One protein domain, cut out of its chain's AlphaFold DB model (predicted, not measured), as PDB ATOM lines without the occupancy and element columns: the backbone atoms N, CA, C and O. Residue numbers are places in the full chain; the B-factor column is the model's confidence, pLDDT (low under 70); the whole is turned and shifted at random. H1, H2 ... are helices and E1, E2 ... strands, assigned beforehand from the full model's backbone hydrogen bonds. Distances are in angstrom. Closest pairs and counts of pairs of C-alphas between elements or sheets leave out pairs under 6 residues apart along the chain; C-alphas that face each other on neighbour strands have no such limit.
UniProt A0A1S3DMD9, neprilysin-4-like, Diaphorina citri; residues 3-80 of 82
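Overview. This is residues 3 to 80 of the 82 residues of the protein "neprilysin-4-like" of Diaphorina citri (UniProt A0A1S3DMD9). The printed part makes a wide, open loop that starts and finishes in one small sheet of three short strands, with a short helix, H1, and a long helix, H2, set away from that sheet. The middle is empty: the helices are apart from each other and neither is on the sheet. The 78 printed residues hold E1, H1, H2, E2 and E3 in that order, and under half of them are in named elements; the class is mixed, helices and strands. The sheet's order is E1, E3, E2, mixed. The whole is loose, with a radius of gyration of the C-alphas of 14.7 A and spans of 41 by 31 by 24 A.

Arrangement. E1, residues 3 to 5, is an edge strand and the parallel neighbour of E3, residues 76 to 79, at 22 degrees; N 79 and O 4 are 3.2 A apart, within hydrogen-bond range. H1, residues 14 to 21, and H2, residues 31 to 49, are apart. Each has 0 pairs of C-alphas within 10 A of the sheet and is not on it. In both helices every O i to N i+4 pair is within hydrogen-bond range. E2, residues 68 to 71, is the other edge strand and forms an antiparallel hairpin with E3, at 170 degrees; N 71 and O 76 are 2.9 A apart and N 78 and O 69 3.0 A, within hydrogen-bond range.

Along the chain. E1 begins at C-alpha 3, (10.006, 22.372, -24.683), and measures 6.6 A. H1 measures 10.6 A. H2 measures 27.6 A, from C-alpha 31 at (15.448, 9.476, 9.747). E2 measures 10.2 A. E3 measures 9.8 A and ends at C-alpha 79, (15.468, 24.080, -19.026).

Size, cuts and confidence. The C-alphas farthest apart, of Glu 29 and Asn 75, are 43.0 A apart. The printed part has no cut. The link from H2 to E2, residues 50 to 67, is long. Residues 12 to 19, 27 to 32 and 46 to 53 stand free. Residues 3 to 7 and 54 to 80 have pLDDT under 70.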
ATOM      1  N   LEU A   3       9.315  21.469 -25.599       53.09
ATOM      2  CA  LEU A   3      10.006  22.372 -24.683       53.09
ATOM      3  C   LEU A   3       9.375  22.247 -23.295       53.09
ATOM      4  O   LEU A   3       8.155  22.293 -23.166       53.09
ATOM      5  N   ARG A   4      10.202  22.065 -22.266       62.97
ATOM      6  CA  ARG A   4       9.762  21.960 -20.874       62.97
ATOM      7  C   ARG A   4      10.480  23.006 -20.032       62.97
ATOM      8  O   ARG A   4      11.712  23.010 -19.999       62.97
ATOM      9  N   ILE A   5       9.702  23.896 -19.423       60.25
ATOM     10  CA  ILE A   5      10.166  25.101 -18.729       60.25
ATOM     11  C   ILE A   5       9.604  25.075 -17.307       60.25
ATOM     12  O   ILE A   5       8.407  24.887 -17.130       60.25
ATOM     13  N   GLY A   6      10.450  25.284 -16.300       67.06
ATOM     14  CA  GLY A   6      10.003  25.467 -14.913       67.06
ATOM     15  C   GLY A   6       9.819  24.143 -14.200       67.06
ATOM     16  O   GLY A   6      10.746  23.621 -13.583       67.06
ATOM     17  N   TYR A   7       8.614  23.603 -14.293       68.38
ATOM     18  CA  TYR A   7       8.192  22.456 -13.513       68.38
ATOM     19  C   TYR A   7       7.143  21.617 -14.257       68.38
ATOM     20  O   TYR A   7       6.498  22.101 -15.186       68.38
ATOM     21  N   PRO A   8       6.970  20.342 -13.879       74.25
ATOM     22  CA  PRO A   8       5.857  19.541 -14.370       74.25
ATOM     23  C   PRO A   8       4.511  20.030 -13.829       74.25
ATOM     24  O   PRO A   8       4.381  20.187 -12.623       74.25
ATOM     25  N   ASP A   9       3.478  20.118 -14.669       74.88
ATOM     26  CA  ASP A   9       2.132  20.549 -14.247       74.88
ATOM     27  C   ASP A   9       1.552  19.721 -13.084       74.88
ATOM     28  O   ASP A   9       0.825  20.253 -12.250       74.88
ATOM     29  N   PHE A  10       1.921  18.435 -12.972       75.69
ATOM     30  CA  PHE A  10       1.399  17.553 -11.919       75.69
ATOM     31  C   PHE A  10       1.761  18.009 -10.498       75.69
ATOM     32  O   PHE A  10       1.094  17.592  -9.562       75.69
ATOM     33  N   ILE A  11       2.799  18.836 -10.307       77.56
ATOM     34  CA  ILE A  11       3.151  19.318  -8.958       77.56
ATOM     35  C   ILE A  11       2.208  20.418  -8.466       77.56
ATOM     36  O   ILE A  11       2.188  20.699  -7.272       77.56
ATOM     37  N   LEU A  12       1.465  21.056  -9.378       81.81
ATOM     38  CA  LEU A  12       0.446  22.044  -9.029       81.81
ATOM     39  C   LEU A  12      -0.881  21.383  -8.641       81.81
ATOM     40  O   LEU A  12      -1.696  22.009  -7.965       81.81
ATOM     41  N   ASP A  13      -1.102  20.135  -9.059       86.75
ATOM     42  CA  ASP A  13      -2.275  19.356  -8.676       86.75
ATOM     43  C   ASP A  13      -1.969  18.553  -7.409       86.75
ATOM     44  O   ASP A  13      -1.278  17.531  -7.430       86.75
ATOM     45  N   THR A  14      -2.520  19.014  -6.287       85.31
ATOM     46  CA  THR A  14      -2.348  18.363  -4.985       85.31
ATOM     47  C   THR A  14      -2.844  16.920  -4.987       85.31
ATOM     48  O   THR A  14      -2.235  16.082  -4.335       85.31
ATOM     49  N   LYS A  15      -3.879  16.582  -5.768       88.50
ATOM     50  CA  LYS A  15      -4.407  15.211  -5.824       88.50
ATOM     51  C   LYS A  15      -3.445  14.264  -6.524       88.50
ATOM     52  O   LYS A  15      -3.253  13.137  -6.072       88.50
ATOM     53  N   GLU A  16      -2.846  14.707  -7.625       83.94
ATOM     54  CA  GLU A  16      -1.845  13.915  -8.346       83.94
ATOM     55  C   GLU A  16      -0.546  13.795  -7.543       83.94
ATOM     56  O   GLU A  16       0.079  12.729  -7.527       83.94
ATOM     57  N   LEU A  17      -0.164  14.851  -6.817       83.88
ATOM     58  CA  LEU A  17       0.986  14.825  -5.922       83.88
ATOM     59  C   LEU A  17       0.772  13.863  -4.742       83.88
ATOM     60  O   LEU A  17       1.627  13.013  -4.489       83.88
ATOM     61  N   ASP A  18      -0.384  13.929  -4.080       86.00
ATOM     62  CA  ASP A  18      -0.738  13.036  -2.972       86.00
ATOM     63  C   ASP A  18      -0.798  11.582  -3.438       86.00
ATOM     64  O   ASP A  18      -0.218  10.696  -2.812       86.00
ATOM     65  N   LYS A  19      -1.420  11.322  -4.593       87.12
ATOM     66  CA  LYS A  19      -1.475   9.984  -5.194       87.12
ATOM     67  C   LYS A  19      -0.084   9.425  -5.484       87.12
ATOM     68  O   LYS A  19       0.152   8.232  -5.301       87.12
ATOM     69  N   ARG A  20       0.854  10.270  -5.925       83.38
ATOM     70  CA  ARG A  20       2.241   9.857  -6.178       83.38
ATOM     71  C   ARG A  20       2.936   9.393  -4.898       83.38
ATOM     72  O   ARG A  20       3.650   8.397  -4.938       83.38
ATOM     73  N   TYR A  21       2.709  10.080  -3.781       86.62
ATOM     74  CA  TYR A  21       3.366   9.799  -2.502       86.62
ATOM     75  C   TYR A  21       2.499   9.023  -1.504       86.62
ATOM     76  O   TYR A  21       2.929   8.809  -0.375       86.62
ATOM     77  N   GLN A  22       1.333   8.517  -1.915       87.69
ATOM     78  CA  GLN A  22       0.368   7.836  -1.038       87.69
ATOM     79  C   GLN A  22       0.965   6.662  -0.238       87.69
ATOM     80  O   GLN A  22       0.485   6.326   0.838       87.69
ATOM     81  N   ASN A  23       2.017   6.032  -0.770       85.44
ATOM     82  CA  ASN A  23       2.682   4.874  -0.175       85.44
ATOM     83  C   ASN A  23       3.982   5.241   0.566       85.44
ATOM     84  O   ASN A  23       4.749   4.348   0.916       85.44
ATOM     85  N   VAL A  24       4.270   6.530   0.767       90.56
ATOM     86  CA  VAL A  24       5.459   7.007   1.481       90.56
ATOM     87  C   VAL A  24       5.036   7.502   2.858       90.56
ATOM     88  O   VAL A  24       4.350   8.510   2.985       90.56
ATOM     89  N   THR A  25       5.458   6.792   3.904       91.38
ATOM     90  CA  THR A  25       5.218   7.193   5.298       91.38
ATOM     91  C   THR A  25       6.507   7.735   5.905       91.38
ATOM     92  O   THR A  25       7.544   7.071   5.849       91.38
ATOM     93  N   ILE A  26       6.429   8.933   6.487       92.56
ATOM     94  CA  ILE A  26       7.564   9.656   7.070       92.56
ATOM     95  C   ILE A  26       7.258   9.984   8.532       92.56
ATOM     96  O   ILE A  26       6.179  10.480   8.850       92.56
ATOM     97  N   HIS A  27       8.225   9.744   9.417       92.19
ATOM     98  CA  HIS A  27       8.156  10.096  10.833       92.19
ATOM     99  C   HIS A  27       9.282  11.069  11.218       92.19
ATOM    100  O   HIS A  27      10.440  10.784  10.914       92.19
ATOM    101  N   PRO A  28       8.998  12.179  11.930       92.44
ATOM    102  CA  PRO A  28       9.999  13.211  12.234       92.44
ATOM    103  C   PRO A  28      11.254  12.715  12.972       92.44
ATOM    104  O   PRO A  28      12.334  13.258  12.773       92.44
ATOM    105  N   GLU A  29      11.128  11.670  13.791       94.75
ATOM    106  CA  GLU A  29      12.211  11.160  14.649       94.75
ATOM    107  C   GLU A  29      12.965   9.957  14.052       94.75
ATOM    108  O   GLU A  29      13.942   9.486  14.627       94.75
ATOM    109  N   ARG A  30      12.519   9.438  12.902       92.69
ATOM    110  CA  ARG A  30      12.987   8.161  12.332       92.69
ATOM    111  C   ARG A  30      13.666   8.353  10.986       92.69
ATOM    112  O   ARG A  30      13.191   7.894   9.951       92.69
ATOM    113  N   TYR A  31      14.767   9.102  10.986       90.88
ATOM    114  CA  TYR A  31      15.448   9.476   9.747       90.88
ATOM    115  C   TYR A  31      15.880   8.260   8.915       90.88
ATOM    116  O   TYR A  31      15.660   8.237   7.707       90.88
ATOM    117  N   PHE A  32      16.455   7.233   9.544       91.19
ATOM    118  CA  PHE A  32      16.947   6.059   8.823       91.19
ATOM    119  C   PHE A  32      15.807   5.260   8.179       91.19
ATOM    120  O   PHE A  32      15.871   4.930   6.995       91.19
ATOM    121  N   GLU A  33      14.727   5.016   8.920       94.38
ATOM    122  CA  GLU A  33      13.547   4.315   8.417       94.38
ATOM    123  C   GLU A  33      12.853   5.105   7.304       94.38
ATOM    124  O   GLU A  33      12.406   4.519   6.321       94.38
ATOM    125  N   ASN A  34      12.826   6.438   7.404       93.19
ATOM    126  CA  ASN A  34      12.307   7.290   6.337       93.19
ATOM    127  C   ASN A  34      13.092   7.097   5.035       93.19
ATOM    128  O   ASN A  34      12.490   6.981   3.969       93.19
ATOM    129  N   ILE A  35      14.427   7.038   5.109       93.12
ATOM    130  CA  ILE A  35      15.268   6.796   3.931       93.12
ATOM    131  C   ILE A  35      14.974   5.418   3.331       93.12
ATOM    132  O   ILE A  35      14.809   5.316   2.115       93.12
ATOM    133  N   LEU A  36      14.847   4.374   4.154       92.69
ATOM    134  CA  LEU A  36      14.501   3.033   3.670       92.69
ATOM    135  C   LEU A  36      13.129   3.004   2.984       92.69
ATOM    136  O   LEU A  36      13.022   2.479   1.876       92.69
ATOM    137  N   ASN A  37      12.115   3.637   3.580       91.88
ATOM    138  CA  ASN A  37      10.775   3.742   2.997       91.88
ATOM    139  C   ASN A  37      10.796   4.462   1.640       91.88
ATOM    140  O   ASN A  37      10.125   4.042   0.694       91.88
ATOM    141  N   ILE A  38      11.582   5.535   1.518       91.38
ATOM    142  CA  ILE A  38      11.744   6.265   0.256       91.38
ATOM    143  C   ILE A  38      12.422   5.378  -0.797       91.38
ATOM    144  O   ILE A  38      11.942   5.297  -1.929       91.38
ATOM    145  N   LEU A  39      13.513   4.694  -0.444       90.56
ATOM    146  CA  LEU A  39      14.245   3.813  -1.363       90.56
ATOM    147  C   LEU A  39      13.383   2.644  -1.850       90.56
ATOM    148  O   LEU A  39      13.400   2.310  -3.038       90.56
ATOM    149  N   GLU A  40      12.598   2.048  -0.957       91.19
ATOM    150  CA  GLU A  40      11.654   0.994  -1.309       91.19
ATOM    151  C   GLU A  40      10.577   1.513  -2.271       91.19
ATOM    152  O   GLU A  40      10.309   0.891  -3.304       91.19
ATOM    153  N   HIS A  41       9.994   2.676  -1.977       90.25
ATOM    154  CA  HIS A  41       8.984   3.296  -2.829       90.25
ATOM    155  C   HIS A  41       9.516   3.601  -4.239       90.25
ATOM    156  O   HIS A  41       8.848   3.292  -5.232       90.25
ATOM    157  N   LEU A  42      10.728   4.157  -4.341       86.62
ATOM    158  CA  LEU A  42      11.391   4.411  -5.623       86.62
ATOM    159  C   LEU A  42      11.601   3.108  -6.399       86.62
ATOM    160  O   LEU A  42      11.235   3.021  -7.567       86.62
ATOM    161  N   THR A  43      12.109   2.071  -5.732       86.38
ATOM    162  CA  THR A  43      12.365   0.764  -6.352       86.38
ATOM    163  C   THR A  43      11.082   0.137  -6.897       86.38
ATOM    164  O   THR A  43      11.052  -0.312  -8.042       86.38
ATOM    165  N   ARG A  44       9.995   0.150  -6.115       86.94
ATOM    166  CA  ARG A  44       8.686  -0.366  -6.550       86.94
ATOM    167  C   ARG A  44       8.124   0.421  -7.732       86.94
ATOM    168  O   ARG A  44       7.556  -0.176  -8.641       86.94
ATOM    169  N   THR A  45       8.294   1.742  -7.732       85.25
ATOM    170  CA  THR A  45       7.833   2.610  -8.827       85.25
ATOM    171  C   THR A  45       8.574   2.295 -10.126       85.25
ATOM    172  O   THR A  45       7.938   2.093 -11.156       85.25
ATOM    173  N   GLU A  46       9.901   2.160 -10.076       82.50
ATOM    174  CA  GLU A  46      10.704   1.780 -11.244       82.50
ATOM    175  C   GLU A  46      10.373   0.363 -11.737       82.50
ATOM    176  O   GLU A  46      10.232   0.137 -12.939       82.50
ATOM    177  N   GLN A  47      10.167  -0.592 -10.826       84.38
ATOM    178  CA  GLN A  47       9.738  -1.947 -11.189       84.38
ATOM    179  C   GLN A  47       8.357  -1.967 -11.852       84.38
ATOM    180  O   GLN A  47       8.170  -2.681 -12.832       84.38
ATOM    181  N   ALA A  48       7.407  -1.159 -11.372       83.19
ATOM    182  CA  ALA A  48       6.081  -1.041 -11.978       83.19
ATOM    183  C   ALA A  48       6.126  -0.461 -13.403       83.19
ATOM    184  O   ALA A  48       5.198  -0.665 -14.183       83.19
ATOM    185  N   HIS A  49       7.203   0.242 -13.761       76.94
ATOM    186  CA  HIS A  49       7.410   0.740 -15.115       76.94
ATOM    187  C   HIS A  49       7.923  -0.332 -16.091       76.94
ATOM    188  O   HIS A  49       7.786  -0.150 -17.307       76.94
ATOM    189  N   LEU A  50       8.441  -1.471 -15.613       78.38
ATOM    190  CA  LEU A  50       8.900  -2.570 -16.468       78.38
ATOM    191  C   LEU A  50       7.735  -3.151 -17.291       78.38
ATOM    192  O   LEU A  50       6.708  -3.549 -16.754       78.38
ATOM    193  N   GLY A  51       7.895  -3.197 -18.617       71.44
ATOM    194  CA  GLY A  51       6.873  -3.714 -19.541       71.44
ATOM    195  C   GLY A  51       5.740  -2.736 -19.875       71.44
ATOM    196  O   GLY A  51       4.884  -3.058 -20.697       71.44
ATOM    197  N   THR A  52       5.742  -1.530 -19.297       74.56
ATOM    198  CA  THR A  52       4.766  -0.476 -19.619       74.56
ATOM    199  C   THR A  52       5.270   0.444 -20.736       74.56
ATOM    200  O   THR A  52       6.475   0.610 -20.941       74.56
ATOM    201  N   VAL A  53       4.352   1.055 -21.497       71.19
ATOM    202  CA  VAL A  53       4.720   2.016 -22.551       71.19
ATOM    203  C   VAL A  53       5.388   3.231 -21.907       71.19
ATOM    204  O   VAL A  53       4.817   3.860 -21.018       71.19
ATOM    205  N   VAL A  54       6.587   3.588 -22.385       60.94
ATOM    206  CA  VAL A  54       7.363   4.718 -21.853       60.94
ATOM    207  C   VAL A  54       6.533   5.995 -21.923       60.94
ATOM    208  O   VAL A  54       6.283   6.534 -23.006       60.94
ATOM    209  N   ASN A  55       6.154   6.520 -20.757       60.88
ATOM    210  CA  ASN A  55       5.455   7.787 -20.704       60.88
ATOM    211  C   ASN A  55       6.429   8.924 -21.047       60.88
ATOM    212  O   ASN A  55       7.304   9.318 -20.265       60.88
ATOM    213  N   LYS A  56       6.287   9.471 -22.257       56.28
ATOM    214  CA  LYS A  56       7.129  10.573 -22.727       56.28
ATOM    215  C   LYS A  56       6.883  11.856 -21.937       56.28
ATOM    216  O   LYS A  56       7.787  12.683 -21.942       56.28
ATOM    217  N   THR A  57       5.762  12.009 -21.216       60.56
ATOM    218  CA  THR A  57       5.449  13.198 -20.395       60.56
ATOM    219  C   THR A  57       6.146  13.221 -19.031       60.56
ATOM    220  O   THR A  57       6.270  14.290 -18.435       60.56
ATOM    221  N   GLN A  58       6.698  12.094 -18.561       58.44
ATOM    222  CA  GLN A  58       7.442  12.057 -17.297       58.44
ATOM    223  C   GLN A  58       8.697  12.935 -17.361       58.44
ATOM    224  O   GLN A  58       9.437  12.935 -18.354       58.44
ATOM    225  N   TRP A  59       8.911  13.709 -16.300       55.06
ATOM    226  CA  TRP A  59      10.129  14.472 -16.059       55.06
ATOM    227  C   TRP A  59      11.076  13.614 -15.226       55.06
ATOM    228  O   TRP A  59      10.702  13.153 -14.154       55.06
ATOM    229  N   ASN A  60      12.299  13.417 -15.715       55.66
ATOM    230  CA  ASN A  60      13.315  12.617 -15.024       55.66
ATOM    231  C   ASN A  60      14.170  13.465 -14.062       55.66
ATOM    232  O   ASN A  60      15.162  12.985 -13.526       55.66
ATOM    233  N   THR A  61      13.844  14.745 -13.893       52.56
ATOM    234  CA  THR A  61      14.661  15.697 -13.140       52.56
ATOM    235  C   THR A  61      13.739  16.519 -12.259       52.56
ATOM    236  O   THR A  61      12.732  17.044 -12.740       52.56
ATOM    237  N   ALA A  62      14.068  16.586 -10.969       57.28
ATOM    238  CA  ALA A  62      13.325  17.395 -10.020       57.28
ATOM    239  C   ALA A  62      13.416  18.884 -10.409       57.28
ATOM    240  O   ALA A  62      14.479  19.331 -10.842       57.28
ATOM    241  N   PRO A  63      12.331  19.661 -10.245       54.81
ATOM    242  CA  PRO A  63      12.293  21.071 -10.637       54.81
ATOM    243  C   PRO A  63      13.276  21.957  -9.853       54.81
ATOM    244  O   PRO A  63      13.676  23.000 -10.350       54.81
ATOM    245  N   ALA A  64      13.726  21.523  -8.671       56.28
ATOM    246  CA  ALA A  64      14.682  22.244  -7.823       56.28
ATOM    247  C   ALA A  64      16.165  21.951  -8.151       56.28
ATOM    248  O   ALA A  64      17.027  22.042  -7.278       56.28
ATOM    249  N   VAL A  65      16.483  21.553  -9.387       53.06
ATOM    250  CA  VAL A  65      17.865  21.303  -9.827       53.06
ATOM    251  C   VAL A  65      18.349  22.475 -10.678       53.06
ATOM    252  O   VAL A  65      17.815  22.731 -11.754       53.06
ATOM    253  N   VAL A  66      19.410  23.154 -10.237       47.66
ATOM    254  CA  VAL A  66      20.078  24.218 -11.006       47.66
ATOM    255  C   VAL A  66      20.987  23.582 -12.064       47.66
ATOM    256  O   VAL A  66      22.194  23.452 -11.874       47.66
ATOM    257  N   ASN A  67      20.401  23.094 -13.161       49.22
ATOM    258  CA  ASN A  67      21.141  22.572 -14.316       49.22
ATOM    259  C   ASN A  67      20.267  22.587 -15.589       49.22
ATOM    260  O   ASN A  67      19.098  22.946 -15.532       49.22
ATOM    261  N   ALA A  68      20.788  22.188 -16.748       51.88
ATOM    262  CA  ALA A  68      19.996  21.895 -17.945       51.88
ATOM    263  C   ALA A  68      20.451  20.561 -18.554       51.88
ATOM    264  O   ALA A  68      21.648  20.299 -18.655       51.88
ATOM    265  N   TYR A  69      19.507  19.708 -18.964       59.84
ATOM    266  CA  TYR A  69      19.806  18.374 -19.507       59.84
ATOM    267  C   TYR A  69      19.105  18.126 -20.849       59.84
ATOM    268  O   TYR A  69      17.964  18.546 -21.065       59.84
ATOM    269  N   TYR A  70      19.788  17.394 -21.738       55.88
ATOM    270  CA  TYR A  70      19.254  16.909 -23.010       55.88
ATOM    271  C   TYR A  70      19.042  15.391 -22.975       55.88
ATOM    272  O   TYR A  70      19.997  14.619 -22.875       55.88
ATOM    273  N   SER A  71      17.790  14.949 -23.120       52.81
ATOM    274  CA  SER A  71      17.448  13.529 -23.239       52.81
ATOM    275  C   SER A  71      17.430  13.103 -24.704       52.81
ATOM    276  O   SER A  71      16.471  13.378 -25.428       52.81
ATOM    277  N   ARG A  72      18.472  12.381 -25.137       51.75
ATOM    278  CA  ARG A  72      18.615  11.903 -26.526       51.75
ATOM    279  C   ARG A  72      17.491  10.935 -26.929       51.75
ATOM    280  O   ARG A  72      16.955  11.051 -28.023       51.75
ATOM    281  N   ASN A  73      17.056  10.066 -26.010       53.12
ATOM    282  CA  ASN A  73      15.992   9.075 -26.247       53.12
ATOM    283  C   ASN A  73      14.592   9.698 -26.383       53.12
ATOM    284  O   ASN A  73      13.712   9.108 -27.006       53.12
ATOM    285  N   LYS A  74      14.371  10.885 -25.803       53.91
ATOM    286  CA  LYS A  74      13.096  11.616 -25.890       53.91
ATOM    287  C   LYS A  74      13.157  12.820 -26.845       53.91
ATOM    288  O   LYS A  74      12.130  13.460 -27.049       53.91
ATOM    289  N   ASN A  75      14.325  13.115 -27.430       56.44
ATOM    290  CA  ASN A  75      14.618  14.343 -28.182       56.44
ATOM    291  C   ASN A  75      14.071  15.600 -27.472       56.44
ATOM    292  O   ASN A  75      13.262  16.359 -28.017       56.44
ATOM    293  N   GLN A  76      14.449  15.755 -26.200       51.38
ATOM    294  CA  GLN A  76      13.871  16.745 -25.293       51.38
ATOM    295  C   GLN A  76      14.968  17.533 -24.568       51.38
ATOM    296  O   GLN A  76      15.907  16.940 -24.036       51.38
ATOM    297  N   ILE A  77      14.809  18.859 -24.514       56.34
ATOM    298  CA  ILE A  77      15.629  19.775 -23.709       56.34
ATOM    299  C   ILE A  77      14.784  20.214 -22.509       56.34
ATOM    300  O   ILE A  77      13.696  20.762 -22.691       56.34
ATOM    301  N   SER A  78      15.280  19.970 -21.297       55.28
ATOM    302  CA  SER A  78      14.671  20.471 -20.060       55.28
ATOM    303  C   SER A  78      15.490  21.655 -19.558       55.28
ATOM    304  O   SER A  78      16.669  21.495 -19.232       55.28
ATOM    305  N   LYS A  79      14.870  22.839 -19.528       44.78
ATOM    306  CA  LYS A  79      15.468  24.080 -19.026       44.78
ATOM    307  C   LYS A  79      14.719  24.491 -17.759       44.78
ATOM    308  O   LYS A  79      13.512  24.709 -17.813       44.78
ATOM    309  N   PHE A  80      15.430  24.597 -16.645       54.72
ATOM    310  CA  PHE A  80      14.882  25.047 -15.366       54.72
ATOM    311  C   PHE A  80      15.163  26.557 -15.224       54.72
ATOM    312  O   PHE A  80      16.324  26.929 -15.060       54.72
TER     313      PHE A  80